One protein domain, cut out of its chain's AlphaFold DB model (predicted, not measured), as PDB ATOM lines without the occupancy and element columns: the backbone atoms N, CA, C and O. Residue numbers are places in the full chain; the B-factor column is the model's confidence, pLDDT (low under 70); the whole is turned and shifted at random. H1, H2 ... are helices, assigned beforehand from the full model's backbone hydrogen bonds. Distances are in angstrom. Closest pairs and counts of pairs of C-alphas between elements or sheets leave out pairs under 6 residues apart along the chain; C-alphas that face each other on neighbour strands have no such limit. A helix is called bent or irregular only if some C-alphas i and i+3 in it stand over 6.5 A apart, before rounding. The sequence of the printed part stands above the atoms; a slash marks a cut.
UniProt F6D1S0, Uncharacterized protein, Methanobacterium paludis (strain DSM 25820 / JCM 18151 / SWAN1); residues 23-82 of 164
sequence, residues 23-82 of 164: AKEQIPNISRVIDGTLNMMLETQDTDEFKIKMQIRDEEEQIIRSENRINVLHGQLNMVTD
ATOM      1  N   ALA A  23      45.489 -50.024  40.630       56.62
ATOM      2  CA  ALA A  23      45.626 -49.513  39.270       56.62
ATOM      3  C   ALA A  23      45.262 -48.015  39.176       56.62
ATOM      4  O   ALA A  23      45.909 -47.262  38.450       56.62
ATOM      5  N   LYS A  24      44.261 -47.561  39.951       56.50
ATOM      6  CA  LYS A  24      43.852 -46.145  40.051       56.50
ATOM      7  C   LYS A  24      44.918 -45.245  40.665       56.50
ATOM      8  O   LYS A  24      45.017 -44.090  40.265       56.50
ATOM      9  N   GLU A  25      45.683 -45.751  41.627       58.75
ATOM     10  CA  GLU A  25      46.776 -45.000  42.256       58.75
ATOM     11  C   GLU A  25      47.999 -44.874  41.338       58.75
ATOM     12  O   GLU A  25      48.683 -43.855  41.373       58.75
ATOM     13  N   GLN A  26      48.259 -45.873  40.489       54.88
ATOM     14  CA  GLN A  26      49.418 -45.872  39.589       54.88
ATOM     15  C   GLN A  26      49.154 -45.189  38.241       54.88
ATOM     16  O   GLN A  26      50.091 -44.698  37.613       54.88
ATOM     17  N   ILE A  27      47.898 -45.149  37.783       53.06
ATOM     18  CA  ILE A  27      47.529 -44.588  36.479       53.06
ATOM     19  C   ILE A  27      46.349 -43.622  36.662       53.06
ATOM     20  O   ILE A  27      45.193 -44.053  36.785       53.06
ATOM     21  N   PRO A  28      46.605 -42.300  36.642       53.88
ATOM     22  CA  PRO A  28      45.543 -41.304  36.603       53.88
ATOM     23  C   PRO A  28      44.595 -41.595  35.429       53.88
ATOM     24  O   PRO A  28      45.044 -41.828  34.311       53.88
ATOM     25  N   ASN A  29      43.283 -41.567  35.677       57.56
ATOM     26  CA  ASN A  29      42.206 -41.832  34.703       57.56
ATOM     27  C   ASN A  29      41.982 -43.293  34.267       57.56
ATOM     28  O   ASN A  29      41.178 -43.520  33.360       57.56
ATOM     29  N   ILE A  30      42.568 -44.295  34.935       61.59
ATOM     30  CA  ILE A  30      42.352 -45.707  34.564       61.59
ATOM     31  C   ILE A  30      40.877 -46.131  34.575       61.59
ATOM     32  O   ILE A  30      40.469 -46.949  33.759       61.59
ATOM     33  N   SER A  31      40.051 -45.526  35.437       62.53
ATOM     34  CA  SER A  31      38.603 -45.770  35.452       62.53
ATOM     35  C   SER A  31      37.946 -45.421  34.119       62.53
ATOM     36  O   SER A  31      37.173 -46.210  33.600       62.53
ATOM     37  N   ARG A  32      38.312 -44.287  33.511       66.25
ATOM     38  CA  ARG A  32      37.759 -43.857  32.219       66.25
ATOM     39  C   ARG A  32      38.251 -44.739  31.065       66.25
ATOM     40  O   ARG A  32      37.532 -44.946  30.088       66.25
ATOM     41  N   VAL A  33      39.472 -45.268  31.171       66.06
ATOM     42  CA  VAL A  33      40.009 -46.239  30.207       66.06
ATOM     43  C   VAL A  33      39.218 -47.543  30.290       66.06
ATOM     44  O   VAL A  33      38.663 -47.960  29.276       66.06
ATOM     45  N   ILE A  34      39.082 -48.099  31.500       68.06
ATOM     46  CA  ILE A  34      38.351 -49.342  31.787       68.06
ATOM     47  C   ILE A  34      36.884 -49.238  31.358       68.06
ATOM     48  O   ILE A  34      36.416 -50.106  30.627       68.06
ATOM     49  N   ASP A  35      36.181 -48.172  31.745       67.38
ATOM     50  CA  ASP A  35      34.763 -47.993  31.411       67.38
ATOM     51  C   ASP A  35      34.557 -47.859  29.893       67.38
ATOM     52  O   ASP A  35      33.642 -48.459  29.329       67.38
ATOM     53  N   GLY A  36      35.448 -47.139  29.200       69.31
ATOM     54  CA  GLY A  36      35.402 -47.023  27.739       69.31
ATOM     55  C   GLY A  36      35.678 -48.348  27.023       69.31
ATOM     56  O   GLY A  36      35.014 -48.669  26.040       69.31
ATOM     57  N   THR A  37      36.621 -49.145  27.532       70.94
ATOM     58  CA  THR A  37      36.960 -50.456  26.959       70.94
ATOM     59  C   THR A  37      35.853 -51.478  27.209       70.94
ATOM     60  O   THR A  37      35.510 -52.232  26.302       70.94
ATOM     61  N   LEU A  38      35.250 -51.478  28.402       68.81
ATOM     62  CA  LEU A  38      34.106 -52.330  28.726       68.81
ATOM     63  C   LEU A  38      32.887 -51.981  27.871       68.81
ATOM     64  O   LEU A  38      32.260 -52.888  27.335       68.81
ATOM     65  N   ASN A  39      32.583 -50.694  27.685       71.50
ATOM     66  CA  ASN A  39      31.492 -50.279  26.803       71.50
ATOM     67  C   ASN A  39      31.735 -50.728  25.356       71.50
ATOM     68  O   ASN A  39      30.842 -51.321  24.759       71.50
ATOM     69  N   MET A  40      32.954 -50.561  24.825       70.81
ATOM     70  CA  MET A  40      33.285 -51.077  23.491       70.81
ATOM     71  C   MET A  40      33.117 -52.592  23.407       70.81
ATOM     72  O   MET A  40      32.466 -53.058  22.476       70.81
ATOM     73  N   MET A  41      33.636 -53.355  24.378       68.06
ATOM     74  CA  MET A  41      33.480 -54.815  24.426       68.06
ATOM     75  C   MET A  41      32.014 -55.257  24.496       68.06
ATOM     76  O   MET A  41      31.666 -56.289  23.938       68.06
ATOM     77  N   LEU A  42      31.151 -54.503  25.184       71.06
ATOM     78  CA  LEU A  42      29.719 -54.804  25.274       71.06
ATOM     79  C   LEU A  42      28.969 -54.496  23.969       71.06
ATOM     80  O   LEU A  42      27.955 -55.132  23.685       71.06
ATOM     81  N   GLU A  43      29.458 -53.539  23.182       70.50
ATOM     82  CA  GLU A  43      28.876 -53.132  21.898       70.50
ATOM     83  C   GLU A  43      29.403 -53.939  20.704       70.50
ATOM     84  O   GLU A  43      28.785 -53.924  19.639       70.50
ATOM     85  N   THR A  44      30.524 -54.653  20.859       68.12
ATOM     86  CA  THR A  44      31.121 -55.473  19.795       68.12
ATOM     87  C   THR A  44      30.878 -56.959  20.010       68.12
ATOM     88  O   THR A  44      31.151 -57.509  21.071       68.12
ATOM     89  N   GLN A  45      30.386 -57.637  18.971       66.56
ATOM     90  CA  GLN A  45      30.261 -59.101  18.956       66.56
ATOM     91  C   GLN A  45      31.451 -59.784  18.263       66.56
ATOM     92  O   GLN A  45      31.646 -60.985  18.440       66.56
ATOM     93  N   ASP A  46      32.251 -59.024  17.508       82.50
ATOM     94  CA  ASP A  46      33.419 -59.495  16.763       82.50
ATOM     95  C   ASP A  46      34.728 -58.992  17.401       82.50
ATOM     96  O   ASP A  46      34.869 -57.826  17.775       82.50
ATOM     97  N   THR A  47      35.705 -59.895  17.514       80.50
ATOM     98  CA  THR A  47      37.025 -59.613  18.092       80.50
ATOM     99  C   THR A  47      37.866 -58.710  17.190       80.50
ATOM    100  O   THR A  47      38.658 -57.916  17.696       80.50
ATOM    101  N   ASP A  48      37.711 -58.802  15.870       79.62
ATOM    102  CA  ASP A  48      38.460 -57.961  14.937       79.62
ATOM    103  C   ASP A  48      37.870 -56.548  14.869       79.62
ATOM    104  O   ASP A  48      38.622 -55.572  14.866       79.62
ATOM    105  N   GLU A  49      36.543 -56.414  14.961       75.56
ATOM    106  CA  GLU A  49      35.885 -55.111  15.117       75.56
ATOM    107  C   GLU A  49      36.329 -54.420  16.416       75.56
ATOM    108  O   GLU A  49      36.649 -53.229  16.413       75.56
ATOM    109  N   PHE A  50      36.421 -55.174  17.517       77.56
ATOM    110  CA  PHE A  50      36.923 -54.655  18.788       77.56
ATOM    111  C   PHE A  50      38.375 -54.161  18.685       77.56
ATOM    112  O   PHE A  50      38.687 -53.071  19.166       77.56
ATOM    113  N   LYS A  51      39.265 -54.912  18.016       77.69
ATOM    114  CA  LYS A  51      40.661 -54.486  17.795       77.69
ATOM    115  C   LYS A  51      40.744 -53.187  17.002       77.69
ATOM    116  O   LYS A  51      41.488 -52.296  17.399       77.69
ATOM    117  N   ILE A  52      39.978 -53.073  15.915       76.94
ATOM    118  CA  ILE A  52      39.969 -51.867  15.078       76.94
ATOM    119  C   ILE A  52      39.452 -50.671  15.884       76.94
ATOM    120  O   ILE A  52      40.069 -49.610  15.871       76.94
ATOM    121  N   LYS A  53      38.369 -50.839  16.654       74.75
ATOM    122  CA  LYS A  53      37.834 -49.778  17.525       74.75
ATOM    123  C   LYS A  53      38.831 -49.333  18.596       74.75
ATOM    124  O   LYS A  53      38.949 -48.137  18.853       74.75
ATOM    125  N   MET A  54      39.581 -50.267  19.183       81.44
ATOM    126  CA  MET A  54      40.654 -49.938  20.125       81.44
ATOM    127  C   MET A  54      41.792 -49.161  19.451       81.44
ATOM    128  O   MET A  54      42.237 -48.163  20.005       81.44
ATOM    129  N   GLN A  55      42.210 -49.557  18.244       82.06
ATOM    130  CA  GLN A  55      43.233 -48.830  17.480       82.06
ATOM    131  C   GLN A  55      42.797 -47.398  17.152       82.06
ATOM    132  O   GLN A  55      43.567 -46.470  17.375       82.06
ATOM    133  N   ILE A  56      41.553 -47.212  16.694       78.12
ATOM    134  CA  ILE A  56      40.993 -45.879  16.418       78.12
ATOM    135  C   ILE A  56      41.041 -45.013  17.678       78.12
ATOM    136  O   ILE A  56      41.529 -43.888  17.634       78.12
ATOM    137  N   ARG A  57      40.589 -45.545  18.817       81.56
ATOM    138  CA  ARG A  57      40.600 -44.817  20.092       81.56
ATOM    139  C   ARG A  57      42.016 -44.408  20.508       81.56
ATOM    140  O   ARG A  57      42.220 -43.290  20.980       81.56
ATOM    141  N   ASP A  58      42.985 -45.308  20.356       84.50
ATOM    142  CA  ASP A  58      44.380 -45.032  20.698       84.50
ATOM    143  C   ASP A  58      44.962 -43.925  19.800       84.50
ATOM    144  O   ASP A  58      45.663 -43.037  20.294       84.50
ATOM    145  N   GLU A  59      44.637 -43.929  18.503       84.75
ATOM    146  CA  GLU A  59      45.012 -42.859  17.573       84.75
ATOM    147  C   GLU A  59      44.338 -41.524  17.928       84.75
ATOM    148  O   GLU A  59      45.014 -40.495  17.990       84.75
ATOM    149  N   GLU A  60      43.041 -41.522  18.251       81.31
ATOM    150  CA  GLU A  60      42.316 -40.327  18.701       81.31
ATOM    151  C   GLU A  60      42.939 -39.724  19.972       81.31
ATOM    152  O   GLU A  60      43.139 -38.510  20.063       81.31
ATOM    153  N   GLU A  61      43.322 -40.553  20.949       82.94
ATOM    154  CA  GLU A  61      44.027 -40.077  22.143       82.94
ATOM    155  C   GLU A  61      45.407 -39.489  21.815       82.94
ATOM    156  O   GLU A  61      45.818 -38.500  22.436       82.94
ATOM    157  N   GLN A  62      46.137 -40.059  20.851       84.50
ATOM    158  CA  GLN A  62      47.411 -39.498  20.393       84.50
ATOM    159  C   GLN A  62      47.232 -38.147  19.697       84.50
ATOM    160  O   GLN A  62      48.038 -37.239  19.936       84.50
ATOM    161  N   ILE A  63      46.176 -37.985  18.896       84.19
ATOM    162  CA  ILE A  63      45.824 -36.707  18.266       84.19
ATOM    163  C   ILE A  63      45.563 -35.659  19.349       84.19
ATOM    164  O   ILE A  63      46.243 -34.636  19.368       84.19
ATOM    165  N   ILE A  64      44.700 -35.952  20.327       83.06
ATOM    166  CA  ILE A  64      44.380 -35.023  21.425       83.06
ATOM    167  C   ILE A  64      45.638 -34.631  22.218       83.06
ATOM    168  O   ILE A  64      45.827 -33.470  22.593       83.06
ATOM    169  N   ARG A  65      46.537 -35.584  22.500       82.62
ATOM    170  CA  ARG A  65      47.818 -35.284  23.170       82.62
ATOM    171  C   ARG A  65      48.704 -34.378  22.318       82.62
ATOM    172  O   ARG A  65      49.345 -33.477  22.862       82.62
ATOM    173  N   SER A  66      48.733 -34.603  21.010       82.62
ATOM    174  CA  SER A  66      49.506 -33.800  20.062       82.62
ATOM    175  C   SER A  66      48.945 -32.384  19.942       82.62
ATOM    176  O   SER A  66      49.710 -31.430  20.033       82.62
ATOM    177  N   GLU A  67      47.623 -32.226  19.859       78.31
ATOM    178  CA  GLU A  67      46.939 -30.927  19.873       78.31
ATOM    179  C   GLU A  67      47.230 -30.148  21.158       78.31
ATOM    180  O   GLU A  67      47.602 -28.977  21.110       78.31
ATOM    181  N   ASN A  68      47.152 -30.803  22.321       83.25
ATOM    182  CA  ASN A  68      47.515 -30.177  23.593       83.25
ATOM    183  C   ASN A  68      48.979 -29.722  23.612       83.25
ATOM    184  O   ASN A  68      49.285 -28.631  24.093       83.25
ATOM    185  N   ARG A  69      49.890 -30.530  23.062       83.50
ATOM    186  CA  ARG A  69      51.308 -30.171  22.953       83.50
ATOM    187  C   ARG A  69      51.522 -28.993  22.005       83.50
ATOM    188  O   ARG A  69      52.297 -28.105  22.346       83.50
ATOM    189  N   ILE A  70      50.821 -28.950  20.873       80.44
ATOM    190  CA  ILE A  70      50.825 -27.805  19.953       80.44
ATOM    191  C   ILE A  70      50.312 -26.555  20.670       80.44
ATOM    192  O   ILE A  70      50.961 -25.521  20.600       80.44
ATOM    193  N   ASN A  71      49.221 -26.645  21.431       73.31
ATOM    194  CA  ASN A  71      48.690 -25.512  22.193       73.31
ATOM    195  C   ASN A  71      49.680 -25.000  23.250       73.31
ATOM    196  O   ASN A  71      49.832 -23.791  23.413       73.31
ATOM    197  N   VAL A  72      50.395 -25.896  23.938       82.94
ATOM    198  CA  VAL A  72      51.471 -25.511  24.865       82.94
ATOM    199  C   VAL A  72      52.622 -24.838  24.119       82.94
ATOM    200  O   VAL A  72      53.106 -23.807  24.576       82.94
ATOM    201  N   LEU A  73      53.036 -25.376  22.968       75.56
ATOM    202  CA  LEU A  73      54.079 -24.776  22.132       75.56
ATOM    203  C   LEU A  73      53.654 -23.412  21.582       75.56
ATOM    204  O   LEU A  73      54.465 -22.499  21.586       75.56
ATOM    205  N   HIS A  74      52.393 -23.232  21.187       64.38
ATOM    206  CA  HIS A  74      51.835 -21.924  20.841       64.38
ATOM    207  C   HIS A  74      51.825 -20.985  22.045       64.38
ATOM    208  O   HIS A  74      52.159 -19.821  21.892       64.38
ATOM    209  N   GLY A  75      51.509 -21.468  23.248       67.56
ATOM    210  CA  GLY A  75      51.629 -20.677  24.473       67.56
ATOM    211  C   GLY A  75      53.070 -20.242  24.750       67.56
ATOM    212  O   GLY A  75      53.304 -19.092  25.102       67.56
ATOM    213  N   GLN A  76      54.045 -21.129  24.549       67.81
ATOM    214  CA  GLN A  76      55.471 -20.826  24.697       67.81
ATOM    215  C   GLN A  76      55.975 -19.878  23.611       67.81
ATOM    216  O   GLN A  76      56.695 -18.936  23.922       67.81
ATOM    217  N   LEU A  77      55.568 -20.096  22.359       64.62
ATOM    218  CA  LEU A  77      55.857 -19.205  21.245       64.62
ATOM    219  C   LEU A  77      55.278 -17.830  21.536       64.62
ATOM    220  O   LEU A  77      56.031 -16.873  21.515       64.62
ATOM    221  N   ASN A  78      54.009 -17.761  21.939       53.59
ATOM    222  CA  ASN A  78      53.368 -16.531  22.369       53.59
ATOM    223  C   ASN A  78      54.103 -15.894  23.539       53.59
ATOM    224  O   ASN A  78      54.208 -14.695  23.539       53.59
ATOM    225  N   MET A  79      54.681 -16.621  24.498       56.84
ATOM    226  CA  MET A  79      55.492 -15.999  25.560       56.84
ATOM    227  C   MET A  79      56.850 -15.473  25.077       56.84
ATOM    228  O   MET A  79      57.378 -14.528  25.657       56.84
ATOM    229  N   VAL A  80      57.433 -16.091  24.048       56.47
ATOM    230  CA  VAL A  80      58.682 -15.638  23.419       56.47
ATOM    231  C   VAL A  80      58.420 -14.477  22.452       56.47
ATOM    232  O   VAL A  80      59.261 -13.592  22.321       56.47
ATOM    233  N   THR A  81      57.257 -14.448  21.799       47.66
ATOM    234  CA  THR A  81      56.822 -13.374  20.899       47.66
ATOM    235  C   THR A  81      56.079 -12.253  21.636       47.66
ATOM    236  O   THR A  81      56.135 -11.114  21.186       47.66
ATOM    237  N   ASP A  82      55.469 -12.525  22.795       39.28
ATOM    238  CA  ASP A  82      54.924 -11.558  23.764       39.28
ATOM    239  C   ASP A  82      56.088 -10.950  24.552       39.28
ATOM    240  O   ASP A  82      56.220 -11.067  25.777       39.28
TER     241      ASP A  82
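What this domain is: This is residues 23 to 82 of the 164 residues of an uncharacterized protein of Methanobacterium paludis (strain DSM 25820 / JCM 18151 / SWAN1) (UniProt F6D1S0). The model is a lopsided V of helices: one very long helix, H3, makes one limb, and the much shorter H2 folds back from its beginning as the other, with the one-turn helix H1 at the open end of the short limb. H2 and H3 form a helical hairpin that meets near its closed end and spreads from there, and residues 58 to 82 stick out as a long free arm, of which 58 to 81 belong to H3. The printed part has 60 residues with three named helices, in the order H1, H2, H3 along the chain, and no named strand; the class is all helix. The whole is extended, with a radius of gyration of the C-alphas of 16.7 A, and its flat outline spans 54 by 27 by 13 A.

How they stand to each other: Start with H3, residues 47 to 81, the longest helix, and look back along the chain to H2, residues 30 to 43, which touches it. Four pairs of their C-alphas lie within 8 A, and the closest are those of Met 41 and Phe 50, 6.6 A apart. They touch with a part of each helix alone: H2 touches H3 with residues 37 to 41, and H3 touches H2 with residues 50 to 54. The two helices run opposite ways. Their lines stand at a tilt of 37 degrees, only just steep, and their centres are 19.4 A apart. H2 and H3 are a helical hairpin. Now go to the other end of H2, where you meet H1, residues 23 to 26. H1 and H2 touch only at the corner by their link, and only just, with 3 pairs of C-alphas within 8 A. The closest are the C-alphas of Lys 24 and Ile 30, 5.7 A apart, and H2 touches H1 with residues 30 to 31 alone. H1 and H3 are apart. Check the backbone next: in H2 and H3 every pair of O of residue i and N of residue i+4 is within hydrogen-bond range. H1, with 4 residues, is too short for such a pair, but its one pair of O i and N i+3 is within range.

Where its parts are: Find C-alpha 47 at (37.025, -59.613, 18.092), where H3 begins. From there the helix runs through 35 residues to C-alpha 81 at (56.822, -13.374, 20.899), 50.4 A from its first C-alpha to its last. Over that course y rises from -59.613 to -13.374. H2 begins at C-alpha 30, at (42.352, -45.707, 34.564), and its 14 residues run from Ile 30 to Glu 43, 19.9 A from first to last C-alpha. H1 is the short run from Ala 23 to Gln 26, with 5.3 A between its first and last C-alphas. No helix is bent.

The domain as a whole: The two C-alphas farthest apart are those of Gln 45 and Asp 82, 53.8 A, while the first and last printed C-alphas, those of Ala 23 and Asp 82, are 42.0 A apart. The printed part has no cut. The links from H1 to H2 and from H2 to H3 are both tight, with 3 residues each. Besides residues 58 to 82, residues 24 to 30 stand free, of which 24 to 26 belong to H1. In the B-factor column the mean pLDDT of the printed part is 70.9. Look there for values under 70 at 27 residues: 23 to 36, 38, 41, 44 to 45 and 74 to 82. The mean is 57 for H1, 68 for H2 and 76 for H3.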